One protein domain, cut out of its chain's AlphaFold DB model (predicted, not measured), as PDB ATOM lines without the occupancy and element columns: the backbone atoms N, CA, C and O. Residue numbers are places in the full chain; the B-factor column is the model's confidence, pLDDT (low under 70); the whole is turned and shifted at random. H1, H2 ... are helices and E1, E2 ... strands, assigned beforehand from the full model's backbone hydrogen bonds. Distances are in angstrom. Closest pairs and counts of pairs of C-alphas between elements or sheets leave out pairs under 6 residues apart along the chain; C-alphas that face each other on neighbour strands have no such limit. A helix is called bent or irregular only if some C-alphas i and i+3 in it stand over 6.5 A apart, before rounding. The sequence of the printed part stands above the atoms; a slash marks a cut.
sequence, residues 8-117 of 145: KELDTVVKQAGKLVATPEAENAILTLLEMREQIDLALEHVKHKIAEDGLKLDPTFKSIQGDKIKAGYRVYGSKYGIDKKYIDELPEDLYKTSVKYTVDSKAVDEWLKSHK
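What this domain is: This is residues 8 to 117 of the 145 residues of an uncharacterized protein of Spirochaetes bacterium (UniProt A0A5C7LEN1). A long helix, H2, has short H1 folded back at its first end and the small hairpin E1 E2 near its other end; an open arm then leads through H3 to H4, which sticks out. The 110 printed residues, mostly helix by class, have four named helices and two named strands, ordered H1 H2 E1 E2 H3 H4; the sheet, E1 - E2, is antiparallel. The whole is extended, radius of gyration of the C-alphas 24.9 A, spanning 68 by 61 by 29 A.

Where its parts are: Find C-alpha 8 at (-25.677, -52.592, -0.187), where H1, residues 8 to 17, begins (14.5 A). H2, residues 24 to 58, runs 50.7 A. E1 is residues 64 to 66, E2 71 to 73. H3, residues 85 to 90, is irregular: C-alphas 86 and 89 are 7.9 A apart. H4, residues 106 to 116, runs 15.1 A to (2.898, -17.678, 32.910).

How they stand to each other: H1 touches H2 residues 25 to 33 alone, closest at C-alphas of Ala 17 and Ala 26, 4.5 A, at a steep tilt of 49 degrees, opposite ways. H2 residues 48 to 55 are near E1 and E2. Across that hairpin, N 65 and O 72 are within hydrogen-bond range, 2.9 A. H3 and H4 are apart. H1, H2 and H4 have every O i to N i+4 pair within range; H3 has 0 of 2, and 1 of 3 O i to N i+3.

The domain as a whole: C-alphas 58 and 115 are farthest apart, 67.8 A. The printed part has no cut. Links E2 to H3 and H3 to H4 are long. Residues 17 to 18 and 20 to 22 have pLDDT under 70.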
ATOM      1  N   LYS A   8     -26.194 -53.292   1.005       72.69
ATOM      2  CA  LYS A   8     -25.677 -52.592  -0.187       72.69
ATOM      3  C   LYS A   8     -26.010 -51.099  -0.180       72.69
ATOM      4  O   LYS A   8     -25.222 -50.288  -0.666       72.69
ATOM      5  N   GLU A   9     -27.168 -50.741   0.365       73.38
ATOM      6  CA  GLU A   9     -27.587 -49.344   0.506       73.38
ATOM      7  C   GLU A   9     -26.741 -48.656   1.575       73.38
ATOM      8  O   GLU A   9     -26.220 -47.572   1.329       73.38
ATOM      9  N   LEU A  10     -26.466 -49.345   2.688       76.06
ATOM     10  CA  LEU A  10     -25.604 -48.838   3.755       76.06
ATOM     11  C   LEU A  10     -24.195 -48.461   3.255       76.06
ATOM     12  O   LEU A  10     -23.712 -47.374   3.557       76.06
ATOM     13  N   ASP A  11     -23.549 -49.310   2.449       78.00
ATOM     14  CA  ASP A  11     -22.213 -49.023   1.889       78.00
ATOM     15  C   ASP A  11     -22.218 -47.788   0.969       78.00
ATOM     16  O   ASP A  11     -21.284 -46.983   0.965       78.00
ATOM     17  N   THR A  12     -23.303 -47.596   0.214       76.19
ATOM     18  CA  THR A  12     -23.469 -46.432  -0.667       76.19
ATOM     19  C   THR A  12     -23.641 -45.150   0.145       76.19
ATOM     20  O   THR A  12     -22.968 -44.153  -0.127       76.19
ATOM     21  N   VAL A  13     -24.481 -45.196   1.180       74.50
ATOM     22  CA  VAL A  13     -24.738 -44.074   2.090       74.50
ATOM     23  C   VAL A  13     -23.460 -43.688   2.846       74.50
ATOM     24  O   VAL A  13     -23.112 -42.510   2.904       74.50
ATOM     25  N   VAL A  14     -22.680 -44.660   3.330       75.88
ATOM     26  CA  VAL A  14     -21.386 -44.414   3.996       75.88
ATOM     27  C   VAL A  14     -20.384 -43.733   3.056       75.88
ATOM     28  O   VAL A  14     -19.720 -42.771   3.446       75.88
ATOM     29  N   LYS A  15     -20.287 -44.179   1.797       79.75
ATOM     30  CA  LYS A  15     -19.402 -43.556   0.795       79.75
ATOM     31  C   LYS A  15     -19.806 -42.119   0.470       79.75
ATOM     32  O   LYS A  15     -18.936 -41.282   0.236       79.75
ATOM     33  N   GLN A  16     -21.104 -41.828   0.447       73.62
ATOM     34  CA  GLN A  16     -21.620 -40.480   0.208       73.62
ATOM     35  C   GLN A  16     -21.404 -39.561   1.419       73.62
ATOM     36  O   GLN A  16     -20.957 -38.431   1.231       73.62
ATOM     37  N   ALA A  17     -21.614 -40.065   2.640       68.94
ATOM     38  CA  ALA A  17     -21.363 -39.346   3.891       68.94
ATOM     39  C   ALA A  17     -19.875 -39.001   4.108       68.94
ATOM     40  O   ALA A  17     -19.552 -38.005   4.748       68.94
ATOM     41  N   GLY A  18     -18.951 -39.792   3.550       69.12
ATOM     42  CA  GLY A  18     -17.506 -39.545   3.621       69.12
ATOM     43  C   GLY A  18     -16.993 -38.377   2.764       69.12
ATOM     44  O   GLY A  18     -15.794 -38.086   2.788       69.12
ATOM     45  N   LYS A  19     -17.855 -37.706   1.985       74.06
ATOM     46  CA  LYS A  19     -17.461 -36.534   1.194       74.06
ATOM     47  C   LYS A  19     -17.231 -35.331   2.125       74.06
ATOM     48  O   LYS A  19     -18.125 -34.902   2.838       74.06
ATOM     49  N   LEU A  20     -16.025 -34.754   2.072       57.91
ATOM     50  CA  LEU A  20     -15.568 -33.608   2.889       57.91
ATOM     51  C   LEU A  20     -16.369 -32.306   2.697       57.91
ATOM     52  O   LEU A  20     -16.239 -31.383   3.497       57.91
ATOM     53  N   VAL A  21     -17.150 -32.209   1.621       60.06
ATOM     54  CA  VAL A  21     -17.990 -31.052   1.304       60.06
ATOM     55  C   VAL A  21     -19.422 -31.421   1.660       60.06
ATOM     56  O   VAL A  21     -19.903 -32.445   1.176       60.06
ATOM     57  N   ALA A  22     -20.089 -30.587   2.465       63.81
ATOM     58  CA  ALA A  22     -21.510 -30.702   2.787       63.81
ATOM     59  C   ALA A  22     -22.355 -30.474   1.523       63.81
ATOM     60  O   ALA A  22     -22.917 -29.406   1.294       63.81
ATOM     61  N   THR A  23     -22.364 -31.463   0.633       79.75
ATOM     62  CA  THR A  23     -23.339 -31.524  -0.444       79.75
ATOM     63  C   THR A  23     -24.675 -31.947   0.163       79.75
ATOM     64  O   THR A  23     -24.676 -32.742   1.107       79.75
ATOM     65  N   PRO A  24     -25.814 -31.502  -0.394       81.69
ATOM     66  CA  PRO A  24     -27.125 -31.969   0.058       81.69
ATOM     67  C   PRO A  24     -27.238 -33.501   0.059       81.69
ATOM     68  O   PRO A  24     -27.882 -34.086   0.919       81.69
ATOM     69  N   GLU A  25     -26.559 -34.173  -0.876       79.06
ATOM     70  CA  GLU A  25     -26.458 -35.638  -0.919       79.06
ATOM     71  C   GLU A  25     -25.724 -36.226   0.295       79.06
ATOM     72  O   GLU A  25     -26.178 -37.215   0.859       79.06
ATOM     73  N   ALA A  26     -24.587 -35.641   0.690       77.12
ATOM     74  CA  ALA A  26     -23.806 -36.107   1.833       77.12
ATOM     75  C   ALA A  26     -24.534 -35.828   3.155       77.12
ATOM     76  O   ALA A  26     -24.525 -36.671   4.047       77.12
ATOM     77  N   GLU A  27     -25.207 -34.679   3.260       78.38
ATOM     78  CA  GLU A  27     -26.034 -34.324   4.414       78.38
ATOM     79  C   GLU A  27     -27.230 -35.270   4.559       78.38
ATOM     80  O   GLU A  27     -27.401 -35.870   5.619       78.38
ATOM     81  N   ASN A  28     -27.987 -35.504   3.482       82.75
ATOM     82  CA  ASN A  28     -29.083 -36.473   3.487       82.75
ATOM     83  C   ASN A  28     -28.594 -37.884   3.829       82.75
ATOM     84  O   ASN A  28     -29.236 -38.576   4.610       82.75
ATOM     85  N   ALA A  29     -27.436 -38.301   3.305       81.56
ATOM     86  CA  ALA A  29     -26.848 -39.594   3.643       81.56
ATOM     87  C   ALA A  29     -26.525 -39.706   5.145       81.56
ATOM     88  O   ALA A  29     -26.807 -40.733   5.760       81.56
ATOM     89  N   ILE A  30     -25.975 -38.653   5.758       81.81
ATOM     90  CA  ILE A  30     -25.718 -38.612   7.205       81.81
ATOM     91  C   ILE A  30     -27.032 -38.667   7.991       81.81
ATOM     92  O   ILE A  30     -27.124 -39.446   8.937       81.81
ATOM     93  N   LEU A  31     -28.046 -37.893   7.593       85.19
ATOM     94  CA  LEU A  31     -29.364 -37.908   8.234       85.19
ATOM     95  C   LEU A  31     -29.992 -39.305   8.182       85.19
ATOM     96  O   LEU A  31     -30.409 -39.821   9.213       85.19
ATOM     97  N   THR A  32     -29.948 -39.975   7.029       83.50
ATOM     98  CA  THR A  32     -30.428 -41.357   6.895       83.50
ATOM     99  C   THR A  32     -29.683 -42.324   7.821       83.50
ATOM    100  O   THR A  32     -30.308 -43.199   8.415       83.50
ATOM    101  N   LEU A  33     -28.361 -42.184   7.997       83.38
ATOM    102  CA  LEU A  33     -27.610 -43.023   8.945       83.38
ATOM    103  C   LEU A  33     -28.028 -42.780  10.400       83.38
ATOM    104  O   LEU A  33     -28.061 -43.728  11.186       83.38
ATOM    105  N   LEU A  34     -28.326 -41.529  10.758       84.81
ATOM    106  CA  LEU A  34     -28.804 -41.175  12.095       84.81
ATOM    107  C   LEU A  34     -30.203 -41.752  12.349       84.81
ATOM    108  O   LEU A  34     -30.394 -42.434  13.351       84.81
ATOM    109  N   GLU A  35     -31.130 -41.608  11.402       85.62
ATOM    110  CA  GLU A  35     -32.471 -42.202  11.486       85.62
ATOM    111  C   GLU A  35     -32.418 -43.735  11.572       85.62
ATOM    112  O   GLU A  35     -33.103 -44.348  12.392       85.62
ATOM    113  N   MET A  36     -31.574 -44.387  10.759       84.44
ATOM    114  CA  MET A  36     -31.382 -45.841  10.824       84.44
ATOM    115  C   MET A  36     -30.870 -46.277  12.197       84.44
ATOM    116  O   MET A  36     -31.321 -47.294  12.724       84.44
ATOM    117  N   ARG A  37     -29.939 -45.519  12.787       84.62
ATOM    118  CA  ARG A  37     -29.441 -45.786  14.138       84.62
ATOM    119  C   ARG A  37     -30.569 -45.699  15.164       84.62
ATOM    120  O   ARG A  37     -30.721 -46.635  15.940       84.62
ATOM    121  N   GLU A  38     -31.374 -44.641  15.137       87.50
ATOM    122  CA  GLU A  38     -32.519 -44.491  16.046       87.50
ATOM    123  C   GLU A  38     -33.524 -45.638  15.901       87.50
ATOM    124  O   GLU A  38     -33.974 -46.203  16.895       87.50
ATOM    125  N   GLN A  39     -33.841 -46.040  14.668       85.50
ATOM    126  CA  GLN A  39     -34.741 -47.169  14.418       85.50
ATOM    127  C   GLN A  39     -34.183 -48.488  14.963       85.50
ATOM    128  O   GLN A  39     -34.939 -49.288  15.520       85.50
ATOM    129  N   ILE A  40     -32.875 -48.724  14.823       89.06
ATOM    130  CA  ILE A  40     -32.201 -49.893  15.401       89.06
ATOM    131  C   ILE A  40     -32.258 -49.836  16.929       89.06
ATOM    132  O   ILE A  40     -32.599 -50.840  17.552       89.06
ATOM    133  N   ASP A  41     -31.956 -48.685  17.527       88.06
ATOM    134  CA  ASP A  41     -31.958 -48.501  18.979       88.06
ATOM    135  C   ASP A  41     -33.369 -48.729  19.552       88.06
ATOM    136  O   ASP A  41     -33.536 -49.521  20.485       88.06
ATOM    137  N   LEU A  42     -34.409 -48.166  18.925       89.25
ATOM    138  CA  LEU A  42     -35.811 -48.426  19.274       89.25
ATOM    139  C   LEU A  42     -36.171 -49.909  19.133       89.25
ATOM    140  O   LEU A  42     -36.765 -50.498  20.037       89.25
ATOM    141  N   ALA A  43     -35.802 -50.547  18.020       87.25
ATOM    142  CA  ALA A  43     -36.068 -51.967  17.808       87.25
ATOM    143  C   ALA A  43     -35.381 -52.845  18.867       87.25
ATOM    144  O   ALA A  43     -35.981 -53.805  19.357       87.25
ATOM    145  N   LEU A  44     -34.151 -52.503  19.261       89.00
ATOM    146  CA  LEU A  44     -33.433 -53.175  20.340       89.00
ATOM    147  C   LEU A  44     -34.136 -52.991  21.686       89.00
ATOM    148  O   LEU A  44     -34.262 -53.972  22.419       89.00
ATOM    149  N   GLU A  45     -34.633 -51.795  22.005       90.94
ATOM    150  CA  GLU A  45     -35.439 -51.569  23.214       90.94
ATOM    151  C   GLU A  45     -36.722 -52.408  23.212       90.94
ATOM    152  O   GLU A  45     -37.007 -53.112  24.183       90.94
ATOM    153  N   HIS A  46     -37.453 -52.450  22.096       91.06
ATOM    154  CA  HIS A  46     -38.633 -53.310  21.963       91.06
ATOM    155  C   HIS A  46     -38.306 -54.794  22.186       91.06
ATOM    156  O   HIS A  46     -39.045 -55.499  22.878       91.06
ATOM    157  N   VAL A  47     -37.189 -55.279  21.635       91.00
ATOM    158  CA  VAL A  47     -36.723 -56.656  21.851       91.00
ATOM    159  C   VAL A  47     -36.371 -56.894  23.322       91.00
ATOM    160  O   VAL A  47     -36.783 -57.913  23.875       91.00
ATOM    161  N   LYS A  48     -35.667 -55.963  23.983       91.50
ATOM    162  CA  LYS A  48     -35.339 -56.060  25.417       91.50
ATOM    163  C   LYS A  48     -36.599 -56.162  26.274       91.50
ATOM    164  O   LYS A  48     -36.681 -57.056  27.115       91.50
ATOM    165  N   HIS A  49     -37.581 -55.290  26.037       91.62
ATOM    166  CA  HIS A  49     -38.855 -55.304  26.754       91.62
ATOM    167  C   HIS A  49     -39.594 -56.626  26.570       91.62
ATOM    168  O   HIS A  49     -39.997 -57.245  27.552       91.62
ATOM    169  N   LYS A  50     -39.695 -57.115  25.332       93.25
ATOM    170  CA  LYS A  50     -40.366 -58.384  25.047       93.25
ATOM    171  C   LYS A  50     -39.667 -59.581  25.697       93.25
ATOM    172  O   LYS A  50     -40.334 -60.427  26.280       93.25
ATOM    173  N   ILE A  51     -38.330 -59.632  25.654       91.56
ATOM    174  CA  ILE A  51     -37.549 -60.674  26.342       91.56
ATOM    175  C   ILE A  51     -37.808 -60.638  27.853       91.56
ATOM    176  O   ILE A  51     -37.951 -61.693  28.467       91.56
ATOM    177  N   ALA A  52     -37.873 -59.448  28.455       90.75
ATOM    178  CA  ALA A  52     -38.166 -59.307  29.878       90.75
ATOM    179  C   ALA A  52     -39.587 -59.784  30.219       90.75
ATOM    180  O   ALA A  52     -39.754 -60.561  31.155       90.75
ATOM    181  N   GLU A  53     -40.597 -59.371  29.449       92.62
ATOM    182  CA  GLU A  53     -41.984 -59.810  29.640       92.62
ATOM    183  C   GLU A  53     -42.133 -61.326  29.513       92.62
ATOM    184  O   GLU A  53     -42.738 -61.964  30.373       92.62
ATOM    185  N   ASP A  54     -41.582 -61.914  28.453       93.56
ATOM    186  CA  ASP A  54     -41.686 -63.350  28.208       93.56
ATOM    187  C   ASP A  54     -40.869 -64.150  29.235       93.56
ATOM    188  O   ASP A  54     -41.328 -65.189  29.709       93.56
ATOM    189  N   GLY A  55     -39.714 -63.631  29.669       91.69
ATOM    190  CA  GLY A  55     -38.929 -64.200  30.765       91.69
ATOM    191  C   GLY A  55     -39.699 -64.228  32.087       91.69
ATOM    192  O   GLY A  55     -39.760 -65.272  32.729       91.69
ATOM    193  N   LEU A  56     -40.348 -63.120  32.458       92.75
ATOM    194  CA  LEU A  56     -41.142 -63.011  33.689       92.75
ATOM    195  C   LEU A  56     -42.423 -63.858  33.664       92.75
ATOM    196  O   LEU A  56     -42.852 -64.339  34.712       92.75
ATOM    197  N   LYS A  57     -43.036 -64.059  32.486       95.31
ATOM    198  CA  LYS A  57     -44.180 -64.976  32.317       95.31
ATOM    199  C   LYS A  57     -43.786 -66.434  32.555       95.31
ATOM    200  O   LYS A  57     -44.599 -67.198  33.066       95.31
ATOM    201  N   LEU A  58     -42.577 -66.821  32.147       93.56
ATOM    202  CA  LEU A  58     -42.059 -68.180  32.323       93.56
ATOM    203  C   LEU A  58     -41.559 -68.422  33.752       93.56
ATOM    204  O   LEU A  58     -41.836 -69.470  34.327       93.56
ATOM    205  N   ASP A  59     -40.831 -67.457  34.315       91.19
ATOM    206  CA  ASP A  59     -40.282 -67.514  35.668       91.19
ATOM    207  C   ASP A  59     -40.308 -66.113  36.310       91.19
ATOM    208  O   ASP A  59     -39.560 -65.225  35.892       91.19
ATOM    209  N   PRO A  60     -41.100 -65.895  37.378       91.94
ATOM    210  CA  PRO A  60     -41.113 -64.629  38.116       91.94
ATOM    211  C   PRO A  60     -39.750 -64.220  38.693       91.94
ATOM    212  O   PRO A  60     -39.544 -63.057  39.035       91.94
ATOM    213  N   THR A  61     -38.813 -65.164  38.827       92.88
ATOM    214  CA  THR A  61     -37.444 -64.933  39.302       92.88
ATOM    215  C   THR A  61     -36.421 -64.795  38.172       92.88
ATOM    216  O   THR A  61     -35.217 -64.839  38.436       92.88
ATOM    217  N   PHE A  62     -36.871 -64.591  36.928       92.75
ATOM    218  CA  PHE A  62     -36.026 -64.428  35.745       92.75
ATOM    219  C   PHE A  62     -34.918 -63.380  35.943       92.75
ATOM    220  O   PHE A  62     -35.169 -62.218  36.259       92.75
ATOM    221  N   LYS A  63     -33.664 -63.795  35.720       92.25
ATOM    222  CA  LYS A  63     -32.469 -62.934  35.851       92.25
ATOM    223  C   LYS A  63     -31.721 -62.720  34.547       92.25
ATOM    224  O   LYS A  63     -31.070 -61.695  34.374       92.25
ATOM    225  N   SER A  64     -31.722 -63.700  33.650       92.88
ATOM    226  CA  SER A  64     -30.987 -63.603  32.390       92.88
ATOM    227  C   SER A  64     -31.339 -64.727  31.433       92.88
ATOM    228  O   SER A  64     -31.647 -65.832  31.870       92.88
ATOM    229  N   ILE A  65     -31.138 -64.469  30.145       92.12
ATOM    230  CA  ILE A  65     -31.073 -65.472  29.086       92.12
ATOM    231  C   ILE A  65     -29.668 -65.484  28.476       92.12
ATOM    232  O   ILE A  65     -29.033 -64.438  28.313       92.12
ATOM    233  N   GLN A  66     -29.165 -66.672  28.153       94.00
ATOM    234  CA  GLN A  66     -27.868 -66.864  27.517       94.00
ATOM    235  C   GLN A  66     -28.019 -67.857  26.366       94.00
ATOM    236  O   GLN A  66     -28.551 -68.945  26.554       94.00
ATOM    237  N   GLY A  67     -27.547 -67.464  25.189       89.81
ATOM    238  CA  GLY A  67     -27.354 -68.339  24.039       89.81
ATOM    239  C   GLY A  67     -25.889 -68.354  23.614       89.81
ATOM    240  O   GLY A  67     -25.034 -67.751  24.266       89.81
ATOM    241  N   ASP A  68     -25.605 -68.990  22.482       91.50
ATOM    242  CA  ASP A  68     -24.228 -69.202  22.010       91.50
ATOM    243  C   ASP A  68     -23.484 -67.899  21.681       91.50
ATOM    244  O   ASP A  68     -22.265 -67.818  21.813       91.50
ATOM    245  N   LYS A  69     -24.217 -66.869  21.237       93.56
ATOM    246  CA  LYS A  69     -23.651 -65.589  20.772       93.56
ATOM    247  C   LYS A  69     -24.060 -64.380  21.609       93.56
ATOM    248  O   LYS A  69     -23.460 -63.320  21.458       93.56
ATOM    249  N   ILE A  70     -25.091 -64.508  22.445       89.69
ATOM    250  CA  ILE A  70     -25.676 -63.377  23.176       89.69
ATOM    251  C   ILE A  70     -26.010 -63.755  24.618       89.69
ATOM    252  O   ILE A  70     -26.441 -64.870  24.904       89.69
ATOM    253  N   LYS A  71     -25.862 -62.786  25.522       92.06
ATOM    254  CA  LYS A  71     -26.336 -62.861  26.904       92.06
ATOM    255  C   LYS A  71     -27.108 -61.587  27.227       92.06
ATOM    256  O   LYS A  71     -26.552 -60.497  27.136       92.06
ATOM    257  N   ALA A  72     -28.365 -61.731  27.627       88.31
ATOM    258  CA  ALA A  72     -29.219 -60.635  28.067       88.31
ATOM    259  C   ALA A  72     -29.520 -60.807  29.559       88.31
ATOM    260  O   ALA A  72     -30.109 -61.804  29.971       88.31
ATOM    261  N   GLY A  73     -29.072 -59.854  30.376       87.75
ATOM    262  CA  GLY A  73     -29.337 -59.822  31.811       87.75
ATOM    263  C   GLY A  73     -30.496 -58.887  32.134       87.75
ATOM    264  O   GLY A  73     -30.482 -57.731  31.719       87.75
ATOM    265  N   TYR A  74     -31.458 -59.374  32.907       89.19
ATOM    266  CA  TYR A  74     -32.526 -58.580  33.496       89.19
ATOM    267  C   TYR A  74     -32.103 -58.174  34.911       89.19
ATOM    268  O   TYR A  74     -32.002 -59.005  35.815       89.19
ATOM    269  N   ARG A  75     -31.756 -56.895  35.090       87.25
ATOM    270  CA  ARG A  75     -31.294 -56.347  36.371       87.25
ATOM    271  C   ARG A  75     -31.871 -54.962  36.603       87.25
ATOM    272  O   ARG A  75     -32.093 -54.214  35.658       87.25
ATOM    273  N   VAL A  76     -32.072 -54.634  37.874       85.06
ATOM    274  CA  VAL A  76     -32.459 -53.291  38.303       85.06
ATOM    275  C   VAL A  76     -31.234 -52.385  38.193       85.06
ATOM    276  O   VAL A  76     -30.164 -52.729  38.697       85.06
ATOM    277  N   TYR A  77     -31.391 -51.255  37.514       84.19
ATOM    278  CA  TYR A  77     -30.373 -50.215  37.401       84.19
ATOM    279  C   TYR A  77     -30.767 -48.993  38.231       84.19
ATOM    280  O   TYR A  77     -31.948 -48.766  38.488       84.19
ATOM    281  N   GLY A  78     -29.765 -48.209  38.628       85.94
ATOM    282  CA  GLY A  78     -29.941 -47.005  39.435       85.94
ATOM    283  C   GLY A  78     -29.836 -47.245  40.940       85.94
ATOM    284  O   GLY A  78     -29.670 -48.368  41.425       85.94
ATOM    285  N   SER A  79     -29.886 -46.146  41.688       82.25
ATOM    286  CA  SER A  79     -29.823 -46.164  43.146       82.25
ATOM    287  C   SER A  79     -31.116 -46.743  43.712       82.25
ATOM    288  O   SER A  79     -32.200 -46.231  43.448       82.25
ATOM    289  N   LYS A  80     -31.011 -47.786  44.543       87.88
ATOM    290  CA  LYS A  80     -32.165 -48.341  45.274       87.88
ATOM    291  C   LYS A  80     -32.824 -47.303  46.195       87.88
ATOM    292  O   LYS A  80     -34.013 -47.400  46.480       87.88
ATOM    293  N   TYR A  81     -32.039 -46.337  46.664       90.00
ATOM    294  CA  TYR A  81     -32.459 -45.278  47.568       90.00
ATOM    295  C   TYR A  81     -32.023 -43.923  47.009       90.00
ATOM    296  O   TYR A  81     -30.922 -43.799  46.470       90.00
ATOM    297  N   GLY A  82     -32.885 -42.919  47.152       88.44
ATOM    298  CA  GLY A  82     -32.571 -41.515  46.908       88.44
ATOM    299  C   GLY A  82     -32.618 -40.736  48.220       88.44
ATOM    300  O   GLY A  82     -33.318 -41.135  49.150       88.44
ATOM    301  N   ILE A  83     -31.872 -39.637  48.295       89.44
ATOM    302  CA  ILE A  83     -31.900 -38.722  49.442       89.44
ATOM    303  C   ILE A  83     -32.860 -37.577  49.115       89.44
ATOM    304  O   ILE A  83     -32.689 -36.901  48.098       89.44
ATOM    305  N   ASP A  84     -33.845 -37.337  49.982       90.31
ATOM    306  CA  ASP A  84     -34.625 -36.100  49.936       90.31
ATOM    307  C   ASP A  84     -33.798 -34.974  50.565       90.31
ATOM    308  O   ASP A  84     -33.528 -34.963  51.766       90.31
ATOM    309  N   LYS A  85     -33.393 -34.013  49.730       87.94
ATOM    310  CA  LYS A  85     -32.538 -32.888  50.128       87.94
ATOM    311  C   LYS A  85     -33.160 -32.021  51.228       87.94
ATOM    312  O   LYS A  85     -32.420 -31.310  51.894       87.94
ATOM    313  N   LYS A  86     -34.484 -32.065  51.425       92.19
ATOM    314  CA  LYS A  86     -35.172 -31.291  52.474       92.19
ATOM    315  C   LYS A  86     -34.849 -31.761  53.892       92.19
ATOM    316  O   LYS A  86     -34.934 -30.953  54.805       92.19
ATOM    317  N   TYR A  87     -34.483 -33.031  54.058       92.00
ATOM    318  CA  TYR A  87     -34.227 -33.655  55.359       92.00
ATOM    319  C   TYR A  87     -32.761 -34.063  55.524       92.00
ATOM    320  O   TYR A  87     -32.443 -34.935  56.327       92.00
ATOM    321  N   ILE A  88     -31.856 -33.472  54.737       87.44
ATOM    322  CA  ILE A  88     -30.442 -33.860  54.757       87.44
ATOM    323  C   ILE A  88     -29.790 -33.605  56.119       87.44
ATOM    324  O   ILE A  88     -28.985 -34.418  56.554       87.44
ATOM    325  N   ASP A  89     -30.204 -32.542  56.811       89.06
ATOM    326  CA  ASP A  89     -29.690 -32.175  58.136       89.06
ATOM    327  C   ASP A  89     -30.247 -33.070  59.261       89.06
ATOM    328  O   ASP A  89     -29.694 -33.112  60.356       89.06
ATOM    329  N   GLU A  90     -31.341 -33.795  58.998       91.81
ATOM    330  CA  GLU A  90     -31.966 -34.740  59.934       91.81
ATOM    331  C   GLU A  90     -31.519 -36.192  59.683       91.81
ATOM    332  O   GLU A  90     -31.813 -37.084  60.484       91.81
ATOM    333  N   LEU A  91     -30.819 -36.452  58.570       89.81
ATOM    334  CA  LEU A  91     -30.339 -37.784  58.225       89.81
ATOM    335  C   LEU A  91     -29.126 -38.162  59.088       89.81
ATOM    336  O   LEU A  91     -28.169 -37.394  59.181       89.81
ATOM    337  N   PRO A  92     -29.109 -39.372  59.670       92.19
ATOM    338  CA  PRO A  92     -27.924 -39.902  60.329       92.19
ATOM    339  C   PRO A  92     -26.700 -39.909  59.397       92.19
ATOM    340  O   PRO A  92     -26.778 -40.391  58.262       92.19
ATOM    341  N   GLU A  93     -25.565 -39.392  59.878       88.31
ATOM    342  CA  GLU A  93     -24.321 -39.264  59.096       88.31
ATOM    343  C   GLU A  93     -23.769 -40.610  58.589       88.31
ATOM    344  O   GLU A  93     -23.017 -40.650  57.620       88.31
ATOM    345  N   ASP A  94     -24.148 -41.734  59.204       92.81
ATOM    346  CA  ASP A  94     -23.745 -43.080  58.788       92.81
ATOM    347  C   ASP A  94     -24.488 -43.588  57.537       92.81
ATOM    348  O   ASP A  94     -24.042 -44.547  56.900       92.81
ATOM    349  N   LEU A  95     -25.591 -42.936  57.146       91.94
ATOM    350  CA  LEU A  95     -26.435 -43.345  56.016       91.94
ATOM    351  C   LEU A  95     -26.094 -42.655  54.691       91.94
ATOM    352  O   LEU A  95     -26.628 -43.042  53.647       91.94
ATOM    353  N   TYR A  96     -25.199 -41.666  54.691       89.44
ATOM    354  CA  TYR A  96     -24.771 -40.986  53.472       89.44
ATOM    355  C   TYR A  96     -23.273 -40.677  53.478       89.44
ATOM    356  O   TYR A  96     -22.594 -40.727  54.496       89.44
ATOM    357  N   LYS A  97     -22.720 -40.402  52.294       88.88
ATOM    358  CA  LYS A  97     -21.323 -39.983  52.135       88.88
ATOM    359  C   LYS A  97     -21.265 -38.732  51.288       88.88
ATOM    360  O   LYS A  97     -21.849 -38.687  50.208       88.88
ATOM    361  N   THR A  98     -20.494 -37.760  51.750       88.56
ATOM    362  CA  THR A  98     -20.208 -36.546  50.990       88.56
ATOM    363  C   THR A  98     -18.915 -36.734  50.206       88.56
ATOM    364  O   THR A  98     -17.878 -37.077  50.771       88.56
ATOM    365  N   SER A  99     -18.962 -36.499  48.896       88.56
ATOM    366  CA  SER A  99     -17.781 -36.477  48.031       88.56
ATOM    367  C   SER A  99     -17.634 -35.108  47.382       88.56
ATOM    368  O   SER A  99     -18.568 -34.627  46.743       88.56
ATOM    369  N   VAL A 100     -16.451 -34.505  47.497       91.62
ATOM    370  CA  VAL A 100     -16.097 -33.286  46.764       91.62
ATOM    371  C   VAL A 100     -15.410 -33.693  45.462       91.62
ATOM    372  O   VAL A 100     -14.400 -34.395  45.485       91.62
ATOM    373  N   LYS A 101     -15.962 -33.271  44.320       91.88
ATOM    374  CA  LYS A 101     -15.375 -33.488  42.992       91.88
ATOM    375  C   LYS A 101     -14.704 -32.199  42.527       91.88
ATOM    376  O   LYS A 101     -15.362 -31.168  42.424       91.88
ATOM    377  N   TYR A 102     -13.413 -32.271  42.218       90.44
ATOM    378  CA  TYR A 102     -12.690 -31.181  41.570       90.44
ATOM    379  C   TYR A 102     -12.691 -31.404  40.058       90.44
ATOM    380  O   TYR A 102     -12.289 -32.467  39.583       90.44
ATOM    381  N   THR A 103     -13.123 -30.394  39.309       90.69
ATOM    382  CA  THR A 103     -13.080 -30.383  37.843       90.69
ATOM    383  C   THR A 103     -12.149 -29.265  37.401       90.69
ATOM    384  O   THR A 103     -12.227 -28.153  37.917       90.69
ATOM    385  N   VAL A 104     -11.253 -29.555  36.456       92.12
ATOM    386  CA  VAL A 104     -10.328 -28.554  35.913       92.12
ATOM    387  C   VAL A 104     -11.083 -27.611  34.979       92.12
ATOM    388  O   VAL A 104     -11.639 -28.053  33.972       92.12
ATOM    389  N   ASP A 105     -11.048 -26.310  35.267       93.00
ATOM    390  CA  ASP A 105     -11.482 -25.288  34.315       93.00
ATOM    391  C   ASP A 105     -10.417 -25.115  33.224       93.00
ATOM    392  O   ASP A 105      -9.379 -24.482  33.417       93.00
ATOM    393  N   SER A 106     -10.678 -25.702  32.057       91.69
ATOM    394  CA  SER A 106      -9.732 -25.677  30.939       91.69
ATOM    395  C   SER A 106      -9.472 -24.260  30.416       91.69
ATOM    396  O   SER A 106      -8.350 -23.975  30.010       91.69
ATOM    397  N   LYS A 107     -10.460 -23.352  30.461       93.19
ATOM    398  CA  LYS A 107     -10.286 -21.980  29.952       93.19
ATOM    399  C   LYS A 107      -9.348 -21.186  30.854       93.19
ATOM    400  O   LYS A 107      -8.431 -20.536  30.358       93.19
ATOM    401  N   ALA A 108      -9.537 -21.302  32.166       93.69
ATOM    402  CA  ALA A 108      -8.660 -20.669  33.146       93.69
ATOM    403  C   ALA A 108      -7.215 -21.192  33.037       93.69
ATOM    404  O   ALA A 108      -6.259 -20.419  33.115       93.69
ATOM    405  N   VAL A 109      -7.038 -22.497  32.798       92.31
ATOM    406  CA  VAL A 109      -5.709 -23.092  32.569       92.31
ATOM    407  C   VAL A 109      -5.066 -22.567  31.283       92.31
ATOM    408  O   VAL A 109      -3.876 -22.249  31.291       92.31
ATOM    409  N   ASP A 110      -5.829 -22.415  30.199       92.38
ATOM    410  CA  ASP A 110      -5.326 -21.852  28.940       92.38
ATOM    411  C   ASP A 110      -4.895 -20.380  29.098       92.38
ATOM    412  O   ASP A 110      -3.879 -19.955  28.542       92.38
ATOM    413  N   GLU A 111      -5.635 -19.584  29.875       94.25
ATOM    414  CA  GLU A 111      -5.277 -18.198  30.209       94.25
ATOM    415  C   GLU A 111      -4.028 -18.113  31.097       94.25
ATOM    416  O   GLU A 111      -3.138 -17.283  30.862       94.25
ATOM    417  N   TRP A 112      -3.907 -19.016  32.074       93.81
ATOM    418  CA  TRP A 112      -2.702 -19.153  32.888       93.81
ATOM    419  C   TRP A 112      -1.484 -19.492  32.028       93.81
ATOM    420  O   TRP A 112      -0.434 -18.862  32.152       93.81
ATOM    421  N   LEU A 113      -1.621 -20.448  31.107       92.44
ATOM    422  CA  LEU A 113      -0.532 -20.875  30.234       92.44
ATOM    423  C   LEU A 113      -0.045 -19.731  29.330       92.44
ATOM    424  O   LEU A 113       1.160 -19.589  29.119       92.44
ATOM    425  N   LYS A 114      -0.952 -18.870  28.848       92.75
ATOM    426  CA  LYS A 114      -0.598 -17.671  28.062       92.75
ATOM    427  C   LYS A 114       0.195 -16.644  28.874       92.75
ATOM    428  O   LYS A 114       1.132 -16.051  28.344       92.75
ATOM    429  N   SER A 115      -0.177 -16.429  30.135       94.75
ATOM    430  CA  SER A 115       0.427 -15.411  31.006       94.75
ATOM    431  C   SER A 115       1.732 -15.876  31.664       94.75
ATOM    432  O   SER A 115       2.700 -15.120  31.709       94.75
ATOM    433  N   HIS A 116       1.794 -17.131  32.112       93.56
ATOM    434  CA  HIS A 116       2.898 -17.678  32.910       93.56
ATOM    435  C   HIS A 116       3.815 -18.631  32.126       93.56
ATOM    436  O   HIS A 116       4.817 -19.100  32.669       93.56
ATOM    437  N   LYS A 117       3.489 -18.937  30.859       91.31
ATOM    438  CA  LYS A 117       4.255 -19.818  29.947       91.31
ATOM    439  C   LYS A 117       4.574 -21.211  30.518       91.31
ATOM    440  O   LYS A 117       5.484 -21.885  30.043       91.31
TER     441      LYS A 117